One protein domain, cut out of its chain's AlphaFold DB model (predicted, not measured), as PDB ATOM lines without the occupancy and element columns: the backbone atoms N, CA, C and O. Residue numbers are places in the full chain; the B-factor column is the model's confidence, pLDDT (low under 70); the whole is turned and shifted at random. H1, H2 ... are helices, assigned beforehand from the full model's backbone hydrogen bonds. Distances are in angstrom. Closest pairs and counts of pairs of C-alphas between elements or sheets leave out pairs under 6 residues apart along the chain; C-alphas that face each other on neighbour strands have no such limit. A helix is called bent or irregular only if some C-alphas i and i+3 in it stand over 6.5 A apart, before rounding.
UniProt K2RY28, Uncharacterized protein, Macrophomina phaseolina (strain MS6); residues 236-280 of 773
ATOM      1  N   ALA A 236     207.278 190.219  63.864       93.38
ATOM      2  CA  ALA A 236     206.003 189.738  64.397       93.38
ATOM      3  C   ALA A 236     206.071 188.244  64.767       93.38
ATOM      4  O   ALA A 236     205.693 187.877  65.883       93.38
ATOM      5  N   ASP A 237     206.650 187.401  63.907       95.50
ATOM      6  CA  ASP A 237     206.843 185.975  64.197       95.50
ATOM      7  C   ASP A 237     207.850 185.719  65.325       95.50
ATOM      8  O   ASP A 237     207.621 184.854  66.173       95.50
ATOM      9  N   LEU A 238     208.939 186.491  65.424       92.44
ATOM     10  CA  LEU A 238     209.869 186.384  66.556       92.44
ATOM     11  C   LEU A 238     209.225 186.818  67.882       92.44
ATOM     12  O   LEU A 238     209.479 186.194  68.918       92.44
ATOM     13  N   ARG A 239     208.359 187.840  67.867       92.31
ATOM     14  CA  ARG A 239     207.551 188.251  69.028       92.31
ATOM     15  C   ARG A 239     206.535 187.164  69.398       92.31
ATOM     16  O   ARG A 239     206.463 186.801  70.571       92.31
ATOM     17  N   ARG A 240     205.841 186.568  68.421       95.25
ATOM     18  CA  ARG A 240     204.916 185.435  68.617       95.25
ATOM     19  C   ARG A 240     205.632 184.198  69.165       95.25
ATOM     20  O   ARG A 240     205.156 183.582  70.114       95.25
ATOM     21  N   GLN A 241     206.813 183.857  68.645       96.25
ATOM     22  CA  GLN A 241     207.621 182.745  69.153       96.25
ATOM     23  C   GLN A 241     208.094 183.000  70.593       96.25
ATOM     24  O   GLN A 241     208.112 182.075  71.407       96.25
ATOM     25  N   LEU A 242     208.457 184.242  70.933       93.56
ATOM     26  CA  LEU A 242     208.796 184.618  72.306       93.56
ATOM     27  C   LEU A 242     207.580 184.491  73.234       93.56
ATOM     28  O   LEU A 242     207.709 183.879  74.292       93.56
ATOM     29  N   GLN A 243     206.411 184.990  72.816       95.25
ATOM     30  CA  GLN A 243     205.145 184.865  73.549       95.25
ATOM     31  C   GLN A 243     204.778 183.398  73.802       95.25
ATOM     32  O   GLN A 243     204.539 183.029  74.952       95.25
ATOM     33  N   LEU A 244     204.825 182.540  72.776       97.31
ATOM     34  CA  LEU A 244     204.583 181.098  72.903       97.31
ATOM     35  C   LEU A 244     205.587 180.431  73.858       97.31
ATOM     36  O   LEU A 244     205.190 179.656  74.724       97.31
ATOM     37  N   LYS A 245     206.877 180.783  73.779       97.06
ATOM     38  CA  LYS A 245     207.904 180.287  74.713       97.06
ATOM     39  C   LYS A 245     207.677 180.766  76.150       97.06
ATOM     40  O   LYS A 245     207.983 180.017  77.077       97.06
ATOM     41  N   THR A 246     207.141 181.968  76.369       95.56
ATOM     42  CA  THR A 246     206.748 182.429  77.713       95.56
ATOM     43  C   THR A 246     205.454 181.784  78.207       95.56
ATOM     44  O   THR A 246     205.398 181.421  79.377       95.56
ATOM     45  N   ALA A 247     204.466 181.566  77.335       95.19
ATOM     46  CA  ALA A 247     203.207 180.905  77.671       95.19
ATOM     47  C   ALA A 247     203.435 179.434  78.045       95.19
ATOM     48  O   ALA A 247     203.033 179.014  79.124       95.19
ATOM     49  N   TYR A 248     204.194 178.684  77.239       97.81
ATOM     50  CA  TYR A 248     204.602 177.314  77.567       97.81
ATOM     51  C   TYR A 248     205.357 177.243  78.905       97.81
ATOM     52  O   TYR A 248     205.067 176.396  79.744       97.81
ATOM     53  N   ARG A 249     206.276 178.184  79.166       97.00
ATOM     54  CA  ARG A 249     206.972 178.282  80.464       97.00
ATOM     55  C   ARG A 249     206.047 178.640  81.631       97.00
ATOM     56  O   ARG A 249     206.371 178.269  82.753       97.00
ATOM     57  N   ALA A 250     204.947 179.355  81.400       95.88
ATOM     58  CA  ALA A 250     203.938 179.627  82.420       95.88
ATOM     59  C   ALA A 250     203.086 178.377  82.698       95.88
ATOM     60  O   ALA A 250     202.975 177.977  83.852       95.88
ATOM     61  N   VAL A 251     202.598 177.700  81.653       97.56
ATOM     62  CA  VAL A 251     201.852 176.433  81.772       97.56
ATOM     63  C   VAL A 251     202.685 175.373  82.493       97.56
ATOM     64  O   VAL A 251     202.234 174.832  83.492       97.56
ATOM     65  N   VAL A 252     203.940 175.144  82.087       97.69
ATOM     66  CA  VAL A 252     204.838 174.179  82.757       97.69
ATOM     67  C   VAL A 252     205.146 174.573  84.209       97.69
ATOM     68  O   VAL A 252     205.356 173.698  85.043       97.69
ATOM     69  N   LYS A 253     205.154 175.869  84.551       97.56
ATOM     70  CA  LYS A 253     205.310 176.319  85.945       97.56
ATOM     71  C   LYS A 253     204.099 175.996  86.820       97.56
ATOM     72  O   LYS A 253     204.303 175.725  87.994       97.56
ATOM     73  N   VAL A 254     202.885 176.039  86.269       97.19
ATOM     74  CA  VAL A 254     201.641 175.696  86.983       97.19
ATOM     75  C   VAL A 254     201.419 174.181  87.009       97.19
ATOM     76  O   VAL A 254     201.014 173.638  88.025       97.19
ATOM     77  N   LEU A 255     201.753 173.481  85.923       97.00
ATOM     78  CA  LEU A 255     201.589 172.031  85.814       97.00
ATOM     79  C   LEU A 255     202.547 171.255  86.733       97.00
ATOM     80  O   LEU A 255     202.191 170.190  87.219       97.00
ATOM     81  N   LYS A 256     203.752 171.779  86.999       97.06
ATOM     82  CA  LYS A 256     204.742 171.122  87.869       97.06
ATOM     83  C   LYS A 256     204.254 170.823  89.298       97.06
ATOM     84  O   LYS A 256     204.369 169.664  89.674       97.06
ATOM     85  N   PRO A 257     203.744 171.788  90.091       96.50
ATOM     86  CA  PRO A 257     203.212 171.486  91.420       96.50
ATOM     87  C   PRO A 257     201.981 170.575  91.359       96.50
ATOM     88  O   PRO A 257     201.890 169.667  92.168       96.50
ATOM     89  N   VAL A 258     201.102 170.719  90.359       97.19
ATOM     90  CA  VAL A 258     199.935 169.826  90.200       97.19
ATOM     91  C   VAL A 258     200.359 168.374  89.939       97.19
ATOM     92  O   VAL A 258     199.777 167.456  90.503       97.19
ATOM     93  N   LEU A 259     201.392 168.147  89.120       96.25
ATOM     94  CA  LEU A 259     201.947 166.807  88.902       96.25
ATOM     95  C   LEU A 259     202.727 166.273  90.113       96.25
ATOM     96  O   LEU A 259     202.791 165.060  90.272       96.25
ATOM     97  N   ALA A 260     203.302 167.146  90.947       96.06
ATOM     98  CA  ALA A 260     203.888 166.743  92.224       96.06
ATOM     99  C   ALA A 260     202.785 166.296  93.191       96.06
ATOM    100  O   ALA A 260     202.781 165.142  93.579       96.06
ATOM    101  N   GLU A 261     201.765 167.127  93.440       97.00
ATOM    102  CA  GLU A 261     200.631 166.770  94.304       97.00
ATOM    103  C   GLU A 261     199.907 165.488  93.869       97.00
ATOM    104  O   GLU A 261     199.415 164.753  94.718       97.00
ATOM    105  N   LEU A 262     199.800 165.214  92.563       95.31
ATOM    106  CA  LEU A 262     199.213 163.964  92.065       95.31
ATOM    107  C   LEU A 262     200.128 162.750  92.285       95.31
ATOM    108  O   LEU A 262     199.619 161.662  92.527       95.31
ATOM    109  N   ALA A 263     201.451 162.925  92.217       94.56
ATOM    110  CA  ALA A 263     202.406 161.871  92.548       94.56
ATOM    111  C   ALA A 263     202.464 161.624  94.063       94.56
ATOM    112  O   ALA A 263     202.402 160.477  94.483       94.56
ATOM    113  N   ASP A 264     202.505 162.687  94.870       96.81
ATOM    114  CA  ASP A 264     202.513 162.624  96.334       96.81
ATOM    115  C   ASP A 264     201.236 161.940  96.854       96.81
ATOM    116  O   ASP A 264     201.310 161.071  97.717       96.81
ATOM    117  N   ARG A 265     200.062 162.241  96.273       95.62
ATOM    118  CA  ARG A 265     198.811 161.517  96.575       95.62
ATOM    119  C   ARG A 265     198.888 160.045  96.180       95.62
ATOM    120  O   ARG A 265     198.617 159.209  97.020       95.62
ATOM    121  N   ALA A 266     199.332 159.724  94.963       91.75
ATOM    122  CA  ALA A 266     199.457 158.331  94.522       91.75
ATOM    123  C   ALA A 266     200.502 157.518  95.320       91.75
ATOM    124  O   ALA A 266     200.433 156.292  95.338       91.75
ATOM    125  N   ILE A 267     201.466 158.183  95.969       94.81
ATOM    126  CA  ILE A 267     202.367 157.572  96.954       94.81
ATOM    127  C   ILE A 267     201.606 157.331  98.262       94.81
ATOM    128  O   ILE A 267     201.565 156.192  98.716       94.81
ATOM    129  N   ASN A 268     200.940 158.351  98.815       96.31
ATOM    130  CA  ASN A 268     200.137 158.216 100.035       96.31
ATOM    131  C   ASN A 268     199.057 157.126  99.903       96.31
ATOM    132  O   ASN A 268     198.917 156.313 100.805       96.31
ATOM    133  N   ASP A 269     198.352 157.049  98.769       95.12
ATOM    134  CA  ASP A 269     197.330 156.029  98.489       95.12
ATOM    135  C   ASP A 269     197.910 154.595  98.584       95.12
ATOM    136  O   ASP A 269     197.215 153.662  98.982       95.12
ATOM    137  N   VAL A 270     199.194 154.413  98.243       95.06
ATOM    138  CA  VAL A 270     199.926 153.130  98.306       95.06
ATOM    139  C   VAL A 270     200.586 152.890  99.673       95.06
ATOM    140  O   VAL A 270     200.790 151.735 100.052       95.06
ATOM    141  N   GLU A 271     200.910 153.947 100.426       96.06
ATOM    142  CA  GLU A 271     201.388 153.860 101.815       96.06
ATOM    143  C   GLU A 271     200.245 153.585 102.811       96.06
ATOM    144  O   GLU A 271     200.435 152.821 103.758       96.06
ATOM    145  N   GLU A 272     199.060 154.165 102.589       97.31
ATOM    146  CA  GLU A 272     197.846 153.929 103.380       97.31
ATOM    147  C   GLU A 272     197.235 152.554 103.068       97.31
ATOM    148  O   GLU A 272     196.948 151.787 103.992       97.31
ATOM    149  N   ASP A 273     197.083 152.211 101.783       97.06
ATOM    150  CA  ASP A 273     196.524 150.935 101.333       97.06
ATOM    151  C   ASP A 273     197.562 150.155 100.492       97.06
ATOM    152  O   ASP A 273     197.689 150.373  99.281       97.06
ATOM    153  N   PRO A 274     198.278 149.154 101.052       93.31
ATOM    154  CA  PRO A 274     199.314 148.413 100.319       93.31
ATOM    155  C   PRO A 274     198.771 147.601  99.129       93.31
ATOM    156  O   PRO A 274     199.545 147.039  98.351       93.31
ATOM    157  N   LYS A 275     197.443 147.540  98.961       95.62
ATOM    158  CA  LYS A 275     196.740 146.942  97.817       95.62
ATOM    159  C   LYS A 275     196.199 147.949  96.800       95.62
ATOM    160  O   LYS A 275     195.679 147.514  95.776       95.62
ATOM    161  N   ALA A 276     196.332 149.261  97.013       94.25
ATOM    162  CA  ALA A 276     195.870 150.272  96.054       94.25
ATOM    163  C   ALA A 276     196.473 150.052  94.652       94.25
ATOM    164  O   ALA A 276     195.791 150.195  93.639       94.25
ATOM    165  N   HIS A 277     197.725 149.584  94.591       91.12
ATOM    166  CA  HIS A 277     198.397 149.238  93.339       91.12
ATOM    167  C   HIS A 277     197.688 148.121  92.539       91.12
ATOM    168  O   HIS A 277     197.714 148.164  91.307       91.12
ATOM    169  N   GLU A 278     197.013 147.171  93.205       95.69
ATOM    170  CA  GLU A 278     196.238 146.087  92.572       95.69
ATOM    171  C   GLU A 278     194.946 146.595  91.910       95.69
ATOM    172  O   GLU A 278     194.422 145.941  91.013       95.69
ATOM    173  N   GLN A 279     194.440 147.763  92.325       93.69
ATOM    174  CA  GLN A 279     193.215 148.374  91.790       93.69
ATOM    175  C   GLN A 279     193.452 149.178  90.500       93.69
ATOM    176  O   GLN A 279     192.501 149.688  89.912       93.69
ATOM    177  N   SER A 280     194.706 149.335  90.067       91.75
ATOM    178  CA  SER A 280     195.035 150.118  88.874       91.75
ATOM    179  C   SER A 280     194.818 149.318  87.582       91.75
ATOM    180  O   SER A 280     195.310 148.199  87.457       91.75
TER     181      SER A 280
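What this domain is: This is residues 236 to 280 of the 773 residues of an uncharacterized protein of Macrophomina phaseolina (strain MS6) (UniProt K2RY28). What does the printed part look like? It is one long helix, H1, that runs nearly straight and makes the length of a rod, with a small hook at its end where residues 273 to 280 turn off, among them the tiny helix H2. What is it made of, and how large is it? The 45 printed residues hold two named helices, H1 then H2, and no named strand, and the class is all helix. The whole is extended, with a radius of gyration of the C-alphas of 17.9 A and spans of 55 by 16 by 6 A.

Where its parts are: Where does H1 run? H1 is residues 236 to 272, from C-alpha 236 at (206.003, 189.738, 64.397) to C-alpha 272 at (197.846, 153.929, 103.380), 53.6 A. It is neither bent nor irregular, but only just: C-alphas 254 and 257 are 6.3 A apart. Where is H2? H2 is residues 276 to 279, 5.4 A from first to last C-alpha, and ends with C-alpha 279 at (193.215, 148.374, 91.790).

How they stand to each other: How do the helices meet? A tight link of 3 residues joins them. H1 and H2 touch only at the corner by their link, and only just, with 3 pairs of C-alphas within 8 A. H1 touches H2 with residues 269 to 270 alone; the closest C-alphas, of Val 270 and Ala 276, are 5.4 A apart. What do the backbones show? In H1, 30 of 33 O i to N i+4 pairs are within hydrogen-bond range; H2 is too short for such a pair, and its one O i to N i+3 pair is within range.

The domain as a whole: How far does it reach? The two C-alphas farthest apart, of Ala 236 and Pro 274, are 55.2 A apart. Residues 236 to 265, which belong to H1, stand free. Is it unbroken and confident? The printed part has no cut, its mean pLDDT is 95.5, and no printed residue is under 70.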